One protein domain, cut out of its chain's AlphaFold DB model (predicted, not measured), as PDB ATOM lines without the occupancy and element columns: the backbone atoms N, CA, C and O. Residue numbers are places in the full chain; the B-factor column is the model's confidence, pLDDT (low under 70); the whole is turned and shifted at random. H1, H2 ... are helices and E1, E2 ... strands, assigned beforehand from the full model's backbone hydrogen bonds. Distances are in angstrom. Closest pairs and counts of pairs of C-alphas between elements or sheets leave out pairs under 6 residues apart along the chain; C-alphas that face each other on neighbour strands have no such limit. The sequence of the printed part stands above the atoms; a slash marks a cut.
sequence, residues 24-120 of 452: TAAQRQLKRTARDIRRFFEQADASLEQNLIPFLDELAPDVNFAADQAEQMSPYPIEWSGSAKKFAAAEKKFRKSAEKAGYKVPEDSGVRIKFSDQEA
ATOM      1  N   THR A  24     -42.221  96.628  17.088       70.75
ATOM      2  CA  THR A  24     -41.458  97.607  17.888       70.75
ATOM      3  C   THR A  24     -41.799  99.052  17.496       70.75
ATOM      4  O   THR A  24     -42.266  99.312  16.389       70.75
ATOM      5  N   ALA A  25     -41.514 100.037  18.359       67.69
ATOM      6  CA  ALA A  25     -41.758 101.457  18.054       67.69
ATOM      7  C   ALA A  25     -41.087 101.919  16.741       67.69
ATOM      8  O   ALA A  25     -41.656 102.718  15.998       67.69
ATOM      9  N   ALA A  26     -39.910 101.369  16.428       66.50
ATOM     10  CA  ALA A  26     -39.221 101.609  15.164       66.50
ATOM     11  C   ALA A  26     -39.991 101.026  13.965       66.50
ATOM     12  O   ALA A  26     -40.136 101.703  12.951       66.50
ATOM     13  N   GLN A  27     -40.544  99.816  14.095       68.62
ATOM     14  CA  GLN A  27     -41.382  99.198  13.062       68.62
ATOM     15  C   GLN A  27     -42.700  99.958  12.861       68.62
ATOM     16  O   GLN A  27     -43.117 100.140  11.723       68.62
ATOM     17  N   ARG A  28     -43.322 100.481  13.926       70.12
ATOM     18  CA  ARG A  28     -44.527 101.327  13.816       70.12
ATOM     19  C   ARG A  28     -44.244 102.644  13.090       70.12
ATOM     20  O   ARG A  28     -44.987 103.034  12.195       70.12
ATOM     21  N   GLN A  29     -43.136 103.311  13.418       73.75
ATOM     22  CA  GLN A  29     -42.724 104.532  12.717       73.75
ATOM     23  C   GLN A  29     -42.404 104.262  11.237       73.75
ATOM     24  O   GLN A  29     -42.709 105.087  10.374       73.75
ATOM     25  N   LEU A  30     -41.815 103.102  10.943       79.38
ATOM     26  CA  LEU A  30     -41.533 102.660   9.583       79.38
ATOM     27  C   LEU A  30     -42.829 102.417   8.789       79.38
ATOM     28  O   LEU A  30     -42.952 102.939   7.686       79.38
ATOM     29  N   LYS A  31     -43.816 101.725   9.375       77.38
ATOM     30  CA  LYS A  31     -45.148 101.512   8.778       77.38
ATOM     31  C   LYS A  31     -45.861 102.828   8.470       77.38
ATOM     32  O   LYS A  31     -46.353 103.009   7.363       77.38
ATOM     33  N   ARG A  32     -45.842 103.789   9.399       75.12
ATOM     34  CA  ARG A  32     -46.404 105.136   9.172       75.12
ATOM     35  C   ARG A  32     -45.721 105.863   8.019       75.12
ATOM     36  O   ARG A  32     -46.385 106.396   7.142       75.12
ATOM     37  N   THR A  33     -44.391 105.815   7.979       80.75
ATOM     38  CA  THR A  33     -43.611 106.448   6.907       80.75
ATOM     39  C   THR A  33     -43.902 105.798   5.549       80.75
ATOM     40  O   THR A  33     -43.981 106.500   4.545       80.75
ATOM     41  N   ALA A  34     -44.110 104.477   5.509       82.44
ATOM     42  CA  ALA A  34     -44.520 103.772   4.297       82.44
ATOM     43  C   ALA A  34     -45.894 104.237   3.791       82.44
ATOM     44  O   ALA A  34     -46.042 104.516   2.601       82.44
ATOM     45  N   ARG A  35     -46.870 104.412   4.695       77.31
ATOM     46  CA  ARG A  35     -48.193 104.964   4.354       77.31
ATOM     47  C   ARG A  35     -48.106 106.383   3.822       77.31
ATOM     48  O   ARG A  35     -48.759 106.690   2.832       77.31
ATOM     49  N   ASP A  36     -47.292 107.237   4.436       77.94
ATOM     50  CA  ASP A  36     -47.119 108.619   3.981       77.94
ATOM     51  C   ASP A  36     -46.513 108.678   2.572       77.94
ATOM     52  O   ASP A  36     -46.974 109.456   1.736       77.94
ATOM     53  N   ILE A  37     -45.507 107.839   2.285       81.81
ATOM     54  CA  ILE A  37     -44.891 107.735   0.951       81.81
ATOM     55  C   ILE A  37     -45.916 107.245  -0.075       81.81
ATOM     56  O   ILE A  37     -46.042 107.857  -1.137       81.81
ATOM     57  N   ARG A  38     -46.680 106.194   0.252       79.44
ATOM     58  CA  ARG A  38     -47.739 105.657  -0.612       79.44
ATOM     59  C   ARG A  38     -48.832 106.695  -0.879       79.44
ATOM     60  O   ARG A  38     -49.169 106.940  -2.028       79.44
ATOM     61  N   ARG A  39     -49.311 107.402   0.148       73.19
ATOM     62  CA  ARG A  39     -50.301 108.481  -0.012       73.19
ATOM     63  C   ARG A  39     -49.791 109.619  -0.870       73.19
ATOM     64  O   ARG A  39     -50.544 110.137  -1.680       73.19
ATOM     65  N   PHE A  40     -48.539 110.035  -0.691       76.44
ATOM     66  CA  PHE A  40     -47.977 111.092  -1.523       76.44
ATOM     67  C   PHE A  40     -47.854 110.654  -2.984       76.44
ATOM     68  O   PHE A  40     -48.188 111.419  -3.884       76.44
ATOM     69  N   PHE A  41     -47.436 109.410  -3.213       77.44
ATOM     70  CA  PHE A  41     -47.409 108.796  -4.536       77.44
ATOM     71  C   PHE A  41     -48.800 108.775  -5.194       77.44
ATOM     72  O   PHE A  41     -48.949 109.247  -6.319       77.44
ATOM     73  N   GLU A  42     -49.822 108.320  -4.466       71.94
ATOM     74  CA  GLU A  42     -51.204 108.185  -4.947       71.94
ATOM     75  C   GLU A  42     -51.933 109.529  -5.126       71.94
ATOM     76  O   GLU A  42     -52.643 109.737  -6.106       71.94
ATOM     77  N   GLN A  43     -51.792 110.455  -4.173       67.44
ATOM     78  CA  GLN A  43     -52.601 111.679  -4.103       67.44
ATOM     79  C   GLN A  43     -51.936 112.889  -4.766       67.44
ATOM     80  O   GLN A  43     -52.641 113.778  -5.242       67.44
ATOM     81  N   ALA A  44     -50.600 112.948  -4.776       62.56
ATOM     82  CA  ALA A  44     -49.844 114.071  -5.333       62.56
ATOM     83  C   ALA A  44     -49.211 113.765  -6.703       62.56
ATOM     84  O   ALA A  44     -48.465 114.600  -7.213       62.56
ATOM     85  N   ASP A  45     -49.489 112.588  -7.284       65.56
ATOM     86  CA  ASP A  45     -48.927 112.104  -8.560       65.56
ATOM     87  C   ASP A  45     -47.385 112.192  -8.607       65.56
ATOM     88  O   ASP A  45     -46.764 112.519  -9.624       65.56
ATOM     89  N   ALA A  46     -46.750 111.937  -7.460       76.50
ATOM     90  CA  ALA A  46     -45.300 111.919  -7.350       76.50
ATOM     91  C   ALA A  46     -44.717 110.713  -8.105       76.50
ATOM     92  O   ALA A  46     -45.366 109.684  -8.261       76.50
ATOM     93  N   SER A  47     -43.467 110.813  -8.559       81.31
ATOM     94  CA  SER A  47     -42.761 109.662  -9.133       81.31
ATOM     95  C   SER A  47     -42.118 108.832  -8.022       81.31
ATOM     96  O   SER A  47     -41.333 109.368  -7.234       81.31
ATOM     97  N   LEU A  48     -42.415 107.536  -7.979       85.31
ATOM     98  CA  LEU A  48     -41.891 106.577  -7.007       85.31
ATOM     99  C   LEU A  48     -41.179 105.431  -7.725       85.31
ATOM    100  O   LEU A  48     -41.513 105.089  -8.858       85.31
ATOM    101  N   GLU A  49     -40.165 104.859  -7.083       85.56
ATOM    102  CA  GLU A  49     -39.445 103.710  -7.630       85.56
ATOM    103  C   GLU A  49     -40.362 102.481  -7.701       85.56
ATOM    104  O   GLU A  49     -41.070 102.160  -6.744       85.56
ATOM    105  N   GLN A  50     -40.372 101.824  -8.861       81.44
ATOM    106  CA  GLN A  50     -41.368 100.811  -9.196       81.44
ATOM    107  C   GLN A  50     -41.334  99.607  -8.245       81.44
ATOM    108  O   GLN A  50     -42.393  99.118  -7.845       81.44
ATOM    109  N   ASN A  51     -40.143  99.143  -7.856       83.62
ATOM    110  CA  ASN A  51     -39.999  97.975  -6.989       83.62
ATOM    111  C   ASN A  51     -40.310  98.282  -5.521       83.62
ATOM    112  O   ASN A  51     -40.586  97.364  -4.749       83.62
ATOM    113  N   LEU A  52     -40.302  99.556  -5.126       84.19
ATOM    114  CA  LEU A  52     -40.646  99.964  -3.773       84.19
ATOM    115  C   LEU A  52     -42.155  99.865  -3.504       84.19
ATOM    116  O   LEU A  52     -42.540  99.666  -2.357       84.19
ATOM    117  N   ILE A  53     -43.008  99.964  -4.528       80.56
ATOM    118  CA  ILE A  53     -44.473  99.986  -4.361       80.56
ATOM    119  C   ILE A  53     -45.011  98.691  -3.728       80.56
ATOM    120  O   ILE A  53     -45.645  98.793  -2.679       80.56
ATOM    121  N   PRO A  54     -44.706  97.480  -4.247       80.88
ATOM    122  CA  PRO A  54     -45.157  96.240  -3.610       80.88
ATOM    123  C   PRO A  54     -44.656  96.093  -2.168       80.88
ATOM    124  O   PRO A  54     -45.364  95.576  -1.311       80.88
ATOM    125  N   PHE A  55     -43.448  96.590  -1.886       82.31
ATOM    126  CA  PHE A  55     -42.870  96.556  -0.546       82.31
ATOM    127  C   PHE A  55     -43.586  97.504   0.429       82.31
ATOM    128  O   PHE A  55     -43.755  97.169   1.599       82.31
ATOM    129  N   LEU A  56     -44.042  98.676  -0.030       82.94
ATOM    130  CA  LEU A  56     -44.869  99.578   0.781       82.94
ATOM    131  C   LEU A  56     -46.229  98.949   1.108       82.94
ATOM    132  O   LEU A  56     -46.676  99.057   2.250       82.94
ATOM    133  N   ASP A  57     -46.840  98.270   0.135       75.69
ATOM    134  CA  ASP A  57     -48.126  97.581   0.297       75.69
ATOM    135  C   ASP A  57     -48.029  96.397   1.270       75.69
ATOM    136  O   ASP A  57     -48.920  96.191   2.093       75.69
ATOM    137  N   GLU A  58     -46.923  95.649   1.226       79.44
ATOM    138  CA  GLU A  58     -46.643  94.552   2.160       79.44
ATOM    139  C   GLU A  58     -46.371  95.066   3.583       79.44
ATOM    140  O   GLU A  58     -46.863  94.511   4.568       79.44
ATOM    141  N   LEU A  59     -45.594  96.146   3.706       75.94
ATOM    142  CA  LEU A  59     -45.189  96.685   5.001       75.94
ATOM    143  C   LEU A  59     -46.347  97.383   5.728       75.94
ATOM    144  O   LEU A  59     -46.447  97.319   6.958       75.94
ATOM    145  N   ALA A  60     -47.207  98.065   4.975       68.62
ATOM    146  CA  ALA A  60     -48.339  98.821   5.480       68.62
ATOM    147  C   ALA A  60     -49.600  98.549   4.637       68.62
ATOM    148  O   ALA A  60     -50.031  99.428   3.885       68.62
ATOM    149  N   PRO A  61     -50.217  97.361   4.791       64.75
ATOM    150  CA  PRO A  61     -51.467  97.035   4.115       64.75
ATOM    151  C   PRO A  61     -52.592  97.963   4.585       64.75
ATOM    152  O   PRO A  61     -52.532  98.506   5.693       64.75
ATOM    153  N   ASP A  62     -53.625  98.131   3.754       53.34
ATOM    154  CA  ASP A  62     -54.781  98.981   4.055       53.34
ATOM    155  C   ASP A  62     -55.422  98.557   5.387       53.34
ATOM    156  O   ASP A  62     -56.028  97.489   5.508       53.34
ATOM    157  N   VAL A  63     -55.256  99.380   6.425       43.31
ATOM    158  CA  VAL A  63     -55.765  99.075   7.766       43.31
ATOM    159  C   VAL A  63     -57.243  99.456   7.856       43.31
ATOM    160  O   VAL A  63     -57.695 100.455   7.296       43.31
ATOM    161  N   ASN A  64     -58.012  98.646   8.585       37.50
ATOM    162  CA  ASN A  64     -59.431  98.861   8.850       37.50
ATOM    163  C   ASN A  64     -59.687 100.255   9.473       37.50
ATOM    164  O   ASN A  64     -59.045 100.644  10.449       37.50
ATOM    165  N   PHE A  65     -60.670 100.977   8.924       35.03
ATOM    166  CA  PHE A  65     -60.937 102.421   9.092       35.03
ATOM    167  C   PHE A  65     -61.172 102.903  10.539       35.03
ATOM    168  O   PHE A  65     -61.161 104.101  10.803       35.03
ATOM    169  N   ALA A  66     -61.424 101.989  11.476       34.16
ATOM    170  CA  ALA A  66     -61.702 102.318  12.873       34.16
ATOM    171  C   ALA A  66     -60.436 102.580  13.711       34.16
ATOM    172  O   ALA A  66     -60.548 103.130  14.803       34.16
ATOM    173  N   ALA A  67     -59.251 102.181  13.234       38.53
ATOM    174  CA  ALA A  67     -58.054 102.132  14.071       38.53
ATOM    175  C   ALA A  67     -57.208 103.417  14.099       38.53
ATOM    176  O   ALA A  67     -56.366 103.523  14.984       38.53
ATOM    177  N   ASP A  68     -57.396 104.394  13.199       44.09
ATOM    178  CA  ASP A  68     -56.490 105.553  13.204       44.09
ATOM    179  C   ASP A  68     -57.138 106.870  12.734       44.09
ATOM    180  O   ASP A  68     -57.089 107.276  11.575       44.09
ATOM    181  N   GLN A  69     -57.742 107.602  13.673       39.47
ATOM    182  CA  GLN A  69     -58.295 108.949  13.454       39.47
ATOM    183  C   GLN A  69     -57.210 109.975  13.046       39.47
ATOM    184  O   GLN A  69     -57.521 111.016  12.463       39.47
ATOM    185  N   ALA A  70     -55.930 109.681  13.313       41.66
ATOM    186  CA  ALA A  70     -54.793 110.496  12.884       41.66
ATOM    187  C   ALA A  70     -54.553 110.417  11.365       41.66
ATOM    188  O   ALA A  70     -54.076 111.378  10.761       41.66
ATOM    189  N   GLU A  71     -54.946 109.308  10.736       44.66
ATOM    190  CA  GLU A  71     -54.756 109.065   9.310       44.66
ATOM    191  C   GLU A  71     -55.727 109.859   8.418       44.66
ATOM    192  O   GLU A  71     -55.394 110.128   7.268       44.66
ATOM    193  N   GLN A  72     -56.882 110.300   8.927       44.25
ATOM    194  CA  GLN A  72     -57.793 111.200   8.195       44.25
ATOM    195  C   GLN A  72     -57.365 112.672   8.238       44.25
ATOM    196  O   GLN A  72     -57.777 113.462   7.392       44.25
ATOM    197  N   MET A  73     -56.573 113.053   9.239       40.69
ATOM    198  CA  MET A  73     -56.342 114.457   9.597       40.69
ATOM    199  C   MET A  73     -54.967 114.979   9.172       40.69
ATOM    200  O   MET A  73     -54.733 116.184   9.253       40.69
ATOM    201  N   SER A  74     -54.056 114.104   8.736       45.66
ATOM    202  CA  SER A  74     -52.698 114.492   8.362       45.66
ATOM    203  C   SER A  74     -52.438 114.186   6.883       45.66
ATOM    204  O   SER A  74     -52.365 113.010   6.519       45.66
ATOM    205  N   PRO A  75     -52.285 115.202   6.010       56.06
ATOM    206  CA  PRO A  75     -51.688 114.970   4.703       56.06
ATOM    207  C   PRO A  75     -50.248 114.476   4.899       56.06
ATOM    208  O   PRO A  75     -49.624 114.741   5.935       56.06
ATOM    209  N   TYR A  76     -49.721 113.770   3.897       60.84
ATOM    210  CA  TYR A  76     -48.287 113.485   3.791       60.84
ATOM    211  C   TYR A  76     -47.460 114.758   4.083       60.84
ATOM    212  O   TYR A  76     -47.953 115.876   3.886       60.84
ATOM    213  N   PRO A  77     -46.200 114.643   4.541       67.62
ATOM    214  CA  PRO A  77     -45.387 115.805   4.886       67.62
ATOM    215  C   PRO A  77     -45.386 116.889   3.795       67.62
ATOM    216  O   PRO A  77     -44.925 116.670   2.676       67.62
ATOM    217  N   ILE A  78     -45.862 118.092   4.145       58.12
ATOM    218  CA  ILE A  78     -46.025 119.243   3.227       58.12
ATOM    219  C   ILE A  78     -44.690 119.646   2.578       58.12
ATOM    220  O   ILE A  78     -44.638 120.199   1.485       58.12
ATOM    221  N   GLU A  79     -43.568 119.327   3.217       69.38
ATOM    222  CA  GLU A  79     -42.252 119.577   2.640       69.38
ATOM    223  C   GLU A  79     -41.976 118.790   1.349       69.38
ATOM    224  O   GLU A  79     -41.065 119.154   0.602       69.38
ATOM    225  N   TRP A  80     -42.732 117.722   1.076       75.62
ATOM    226  CA  TRP A  80     -42.595 116.914  -0.136       75.62
ATOM    227  C   TRP A  80     -43.328 117.537  -1.326       75.62
ATOM    228  O   TRP A  80     -42.814 117.481  -2.443       75.62
ATOM    229  N   SER A  81     -44.454 118.227  -1.098       57.78
ATOM    230  CA  SER A  81     -45.304 118.796  -2.157       57.78
ATOM    231  C   SER A  81     -44.684 119.974  -2.916       57.78
ATOM    232  O   SER A  81     -45.222 120.389  -3.934       57.78
ATOM    233  N   GLY A  82     -43.547 120.506  -2.452       58.81
ATOM    234  CA  GLY A  82     -42.798 121.576  -3.125       58.81
ATOM    235  C   GLY A  82     -41.383 121.191  -3.566       58.81
ATOM    236  O   GLY A  82     -40.639 122.052  -4.033       58.81
ATOM    237  N   SER A  83     -40.949 119.936  -3.380       74.19
ATOM    238  CA  SER A  83     -39.579 119.535  -3.721       74.19
ATOM    239  C   SER A  83     -39.422 118.031  -3.959       74.19
ATOM    240  O   SER A  83     -39.268 117.245  -3.023       74.19
ATOM    241  N   ALA A  84     -39.301 117.644  -5.234       73.06
ATOM    242  CA  ALA A  84     -38.981 116.270  -5.633       73.06
ATOM    243  C   ALA A  84     -37.666 115.756  -5.007       73.06
ATOM    244  O   ALA A  84     -37.549 114.582  -4.662       73.06
ATOM    245  N   LYS A  85     -36.688 116.649  -4.778       78.44
ATOM    246  CA  LYS A  85     -35.433 116.316  -4.080       78.44
ATOM    247  C   LYS A  85     -35.676 115.912  -2.623       78.44
ATOM    248  O   LYS A  85     -35.043 114.973  -2.144       78.44
ATOM    249  N   LYS A  86     -36.589 116.592  -1.917       79.00
ATOM    250  CA  LYS A  86     -36.942 116.249  -0.531       79.00
ATOM    251  C   LYS A  86     -37.691 114.921  -0.452       79.00
ATOM    252  O   LYS A  86     -37.403 114.138   0.451       79.00
ATOM    253  N   PHE A  87     -38.571 114.641  -1.412       83.38
ATOM    254  CA  PHE A  87     -39.259 113.352  -1.488       83.38
ATOM    255  C   PHE A  87     -38.289 112.195  -1.779       83.38
ATOM    256  O   PHE A  87     -38.257 111.219  -1.036       83.38
ATOM    257  N   ALA A  88     -37.383 112.345  -2.752       83.12
ATOM    258  CA  ALA A  88     -36.345 111.345  -3.027       83.12
ATOM    259  C   ALA A  88     -35.403 111.112  -1.824       83.12
ATOM    260  O   ALA A  88     -34.964 109.991  -1.566       83.12
ATOM    261  N   ALA A  89     -35.101 112.159  -1.047       84.25
ATOM    262  CA  ALA A  89     -34.335 112.021   0.190       84.25
ATOM    263  C   ALA A  89     -35.113 111.267   1.284       84.25
ATOM    264  O   ALA A  89     -34.504 110.525   2.059       84.25
ATOM    265  N   ALA A  90     -36.437 111.445   1.355       83.62
ATOM    266  CA  ALA A  90     -37.306 110.699   2.260       83.62
ATOM    267  C   ALA A  90     -37.373 109.211   1.879       83.62
ATOM    268  O   ALA A  90     -37.200 108.366   2.755       83.62
ATOM    269  N   GLU A  91     -37.479 108.893   0.585       87.31
ATOM    270  CA  GLU A  91     -37.405 107.523   0.056       87.31
ATOM    271  C   GLU A  91     -36.095 106.829   0.472       87.31
ATOM    272  O   GLU A  91     -36.094 105.748   1.062       87.31
ATOM    273  N   LYS A  92     -34.952 107.500   0.267       86.25
ATOM    274  CA  LYS A  92     -33.633 106.965   0.643       86.25
ATOM    275  C   LYS A  92     -33.486 106.759   2.155       86.25
ATOM    276  O   LYS A  92     -32.844 105.806   2.594       86.25
ATOM    277  N   LYS A  93     -34.058 107.654   2.970       86.19
ATOM    278  CA  LYS A  93     -34.093 107.505   4.438       86.19
ATOM    279  C   LYS A  93     -34.990 106.345   4.867       86.19
ATOM    280  O   LYS A  93     -34.637 105.642   5.815       86.19
ATOM    281  N   PHE A  94     -36.106 106.137   4.176       89.06
ATOM    282  CA  PHE A  94     -37.015 105.024   4.418       89.06
ATOM    283  C   PHE A  94     -36.339 103.677   4.141       89.06
ATOM    284  O   PHE A  94     -36.296 102.853   5.053       89.06
ATOM    285  N   ARG A  95     -35.697 103.495   2.975       86.88
ATOM    286  CA  ARG A  95     -34.947 102.265   2.638       86.88
ATOM    287  C   ARG A  95     -33.922 101.893   3.713       86.88
ATOM    288  O   ARG A  95     -33.984 100.807   4.275       86.88
ATOM    289  N   LYS A  96     -33.073 102.848   4.115       86.62
ATOM    290  CA  LYS A  96     -32.088 102.647   5.197       86.62
ATOM    291  C   LYS A  96     -32.727 102.273   6.535       86.62
ATOM    292  O   LYS A  96     -32.159 101.509   7.311       86.62
ATOM    293  N   SER A  97     -33.885 102.854   6.841       84.06
ATOM    294  CA  SER A  97     -34.608 102.568   8.084       84.06
ATOM    295  C   SER A  97     -35.253 101.180   8.056       84.06
ATOM    296  O   SER A  97     -35.280 100.512   9.088       84.06
ATOM    297  N   ALA A  98     -35.720 100.729   6.889       84.56
ATOM    298  CA  ALA A  98     -36.277  99.398   6.678       84.56
ATOM    299  C   ALA A  98     -35.197  98.302   6.718       84.56
ATOM    300  O   ALA A  98     -35.375  97.315   7.431       84.56
ATOM    301  N   GLU A  99     -34.043  98.515   6.078       86.31
ATOM    302  CA  GLU A  99     -32.871  97.626   6.178       86.31
ATOM    303  C   GLU A  99     -32.413  97.474   7.634       86.31
ATOM    304  O   GLU A  99     -32.240  96.365   8.136       86.31
ATOM    305  N   LYS A 100     -32.295  98.594   8.361       85.31
ATOM    306  CA  LYS A 100     -31.912  98.593   9.782       85.31
ATOM    307  C   LYS A 100     -32.939  97.885  10.673       85.31
ATOM    308  O   LYS A 100     -32.580  97.388  11.738       85.31
ATOM    309  N   ALA A 101     -34.202  97.851  10.258       80.38
ATOM    310  CA  ALA A 101     -35.271  97.128  10.939       80.38
ATOM    311  C   ALA A 101     -35.353  95.638  10.543       80.38
ATOM    312  O   ALA A 101     -36.223  94.938  11.059       80.38
ATOM    313  N   GLY A 102     -34.452  95.153   9.677       80.00
ATOM    314  CA  GLY A 102     -34.336  93.745   9.288       80.00
ATOM    315  C   GLY A 102     -35.196  93.330   8.093       80.00
ATOM    316  O   GLY A 102     -35.308  92.136   7.824       80.00
ATOM    317  N   TYR A 103     -35.809  94.277   7.375       83.06
ATOM    318  CA  TYR A 103     -36.582  93.969   6.170       83.06
ATOM    319  C   TYR A 103     -35.667  93.797   4.954       83.06
ATOM    320  O   TYR A 103     -34.688  94.528   4.791       83.06
ATOM    321  N   LYS A 104     -36.017  92.859   4.064       82.94
ATOM    322  CA  LYS A 104     -35.390  92.738   2.741       82.94
ATOM    323  C   LYS A 104     -35.944  93.831   1.830       82.94
ATOM    324  O   LYS A 104     -37.000  93.663   1.233       82.94
ATOM    325  N   VAL A 105     -35.251  94.964   1.777       84.94
ATOM    326  CA  VAL A 105     -35.645  96.093   0.929       84.94
ATOM    327  C   VAL A 105     -35.281  95.784  -0.530       84.94
ATOM    328  O   VAL A 105     -34.154  95.353  -0.774       84.94
ATOM    329  N   PRO A 106     -36.194  95.998  -1.496       84.75
ATOM    330  CA  PRO A 106     -35.895  95.811  -2.912       84.75
ATOM    331  C   PRO A 106     -34.734  96.692  -3.385       84.75
ATOM    332  O   PRO A 106     -34.601  97.848  -2.963       84.75
ATOM    333  N   GLU A 107     -33.916  96.160  -4.292       78.12
ATOM    334  CA  GLU A 107     -32.874  96.935  -4.966       78.12
ATOM    335  C   GLU A 107     -33.500  98.054  -5.812       78.12
ATOM    336  O   GLU A 107     -34.620  97.938  -6.314       78.12
ATOM    337  N   ASP A 108     -32.785  99.173  -5.926       79.06
ATOM    338  CA  ASP A 108     -33.212 100.319  -6.727       79.06
ATOM    339  C   ASP A 108     -33.176  99.940  -8.214       79.06
ATOM    340  O   ASP A 108     -32.098  99.763  -8.782       79.06
ATOM    341  N   SER A 109     -34.347  99.797  -8.847       73.75
ATOM    342  CA  SER A 109     -34.425  99.452 -10.273       73.75
ATOM    343  C   SER A 109     -33.988 100.586 -11.199       73.75
ATOM    344  O   SER A 109     -33.869 100.372 -12.405       73.75
ATOM    345  N   GLY A 110     -33.825 101.809 -10.681       74.38
ATOM    346  CA  GLY A 110     -33.642 103.016 -11.485       74.38
ATOM    347  C   GLY A 110     -34.897 103.450 -12.256       74.38
ATOM    348  O   GLY A 110     -34.891 104.516 -12.876       74.38
ATOM    349  N   VAL A 111     -35.987 102.675 -12.204       80.25
ATOM    350  CA  VAL A 111     -37.246 102.969 -12.892       80.25
ATOM    351  C   VAL A 111     -38.209 103.637 -11.922       80.25
ATOM    352  O   VAL A 111     -38.650 103.055 -10.928       80.25
ATOM    353  N   ARG A 112     -38.565 104.885 -12.230       84.19
ATOM    354  CA  ARG A 112     -39.564 105.649 -11.484       84.19
ATOM    355  C   ARG A 112     -40.838 105.775 -12.293       84.19
ATOM    356  O   ARG A 112     -40.806 106.238 -13.427       84.19
ATOM    357  N   ILE A 113     -41.946 105.395 -11.680       79.38
ATOM    358  CA  ILE A 113     -43.279 105.465 -12.270       79.38
ATOM    359  C   ILE A 113     -44.122 106.467 -11.499       79.38
ATOM    360  O   ILE A 113     -43.831 106.760 -10.340       79.38
ATOM    361  N   LYS A 114     -45.151 107.013 -12.140       79.94
ATOM    362  CA  LYS A 114     -46.226 107.717 -11.444       79.94
ATOM    363  C   LYS A 114     -47.362 106.754 -11.136       79.94
ATOM    364  O   LYS A 114     -47.495 105.712 -11.778       79.94
ATOM    365  N   PHE A 115     -48.202 107.111 -10.171       71.69
ATOM    366  CA  PHE A 115     -49.370 106.299  -9.833       71.69
ATOM    367  C   PHE A 115     -50.332 106.178 -11.027       71.69
ATOM    368  O   PHE A 115     -50.834 105.096 -11.327       71.69
ATOM    369  N   SER A 116     -50.481 107.266 -11.785       63.59
ATOM    370  CA  SER A 116     -51.251 107.325 -13.031       63.59
ATOM    371  C   SER A 116     -50.805 106.294 -14.088       63.59
ATOM    372  O   SER A 116     -51.650 105.642 -14.703       63.59
ATOM    373  N   ASP A 117     -49.497 106.067 -14.247       67.75
ATOM    374  CA  ASP A 117     -48.948 105.076 -15.192       67.75
ATOM    375  C   ASP A 117     -49.187 103.625 -14.734       67.75
ATOM    376  O   ASP A 117     -49.250 102.696 -15.546       67.75
ATOM    377  N   GLN A 118     -49.304 103.414 -13.421       60.50
ATOM    378  CA  GLN A 118     -49.547 102.103 -12.821       60.50
ATOM    379  C   GLN A 118     -51.011 101.670 -12.961       60.50
ATOM    380  O   GLN A 118     -51.276 100.491 -13.207       60.50
ATOM    381  N   GLU A 119     -51.958 102.606 -12.839       53.88
ATOM    382  CA  GLU A 119     -53.383 102.337 -13.072       53.88
ATOM    383  C   GLU A 119     -53.669 102.022 -14.545       53.88
ATOM    384  O   GLU A 119     -54.422 101.091 -14.837       53.88
ATOM    385  N   ALA A 120     -53.005 102.716 -15.476       50.41
ATOM    386  CA  ALA A 120     -53.173 102.492 -16.912       50.41
ATOM    387  C   ALA A 120     -52.797 101.061 -17.350       50.41
ATOM    388  O   ALA A 120     -53.445 100.492 -18.223       50.41
TER     389      ALA A 120
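What this domain is: This is residues 24 to 120 of the 452 residues of an uncharacterized protein of Magnaporthe oryzae (strain Y34) (UniProt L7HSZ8). The long helix H1 runs through the core, with the long helix H4 beside it running opposite ways and the shorter H2 crossing it more steeply; a small two-stranded ribbon, E1 with E2, covers the end where H1 finishes and H4 starts. The short H5 follows directly from E2, while the short H3 lies out from the core; residues 63 to 70, of which 69 and 70 belong to H3, stick out. The printed part has 97 residues, with five named helices and two named strands in the order H1, E1, H2, H3, H4, E2, H5; the strands form one antiparallel sheet, E1 - E2, and the class is mostly helix. The whole is compact, with a radius of gyration of the C-alphas of 13.1 A, and rounded, spanning 34 by 29 by 26 A.

Where its parts are: H1, residues 25 to 43, begins at C-alpha 25 at (-41.758, 101.457, 18.054) and is 26.7 A long from first to last C-alpha. E1 is residues 47 to 49, and H2, residues 52 to 59, is 10.4 A long. H3 is residues 69 to 73. H4, residues 84 to 100, is 24.5 A long and begins at C-alpha 84 at (-38.981, 116.270, -5.633). E2 is residues 112 to 114. H5, residues 115 to 120, ends at C-alpha 120 at (-53.173, 102.492, -16.912).

How they stand to each other: H1 touches H2 with its residues 31 to 38 alone, at a steep tilt of 47 degrees, opposite ways; their closest C-alphas, of Ala 34 and Leu 56, are 5.5 A apart. H1 touches H4 with its residues 30 to 37 alone, at a shallow tilt of 32 degrees, only just short of steep, opposite ways; the closest C-alphas, of Leu 30 and Ala 98, are 6.8 A apart. H2 and H4 are apart. E1 and E2 are antiparallel neighbours at 135 degrees, with N 48 and O 113 and also N 113 and O 48 within hydrogen-bond range, each 2.9 A. The closest C-alphas of H1 and E1, those of Phe 41 and Leu 48, are 6.4 A apart. E1 and H4 are near each other, with 8 pairs of C-alphas within 10 A. H1 and H5 are close but not clearly touching, with the C-alphas of Glu 42 and Phe 115 the closest at 5.5 A. H3 touches no helix. In H1, H2, H4 and H5 every O i to N i+4 pair is within hydrogen-bond range; in H3 it is 0 of 1, beside 1 of 2 O i to N i+3 pairs.

The domain as a whole: The two C-alphas farthest apart, those of Ala 66 and Gly 110, are 37.2 A apart. The printed part has no cut. The link from H4 to E2 is long, with 11 residues. Residues 63 to 70 stand free. The mean pLDDT of the printed part is 71.5; 33 residues are under 70, among them residues 60 to 79 and 116 to 120.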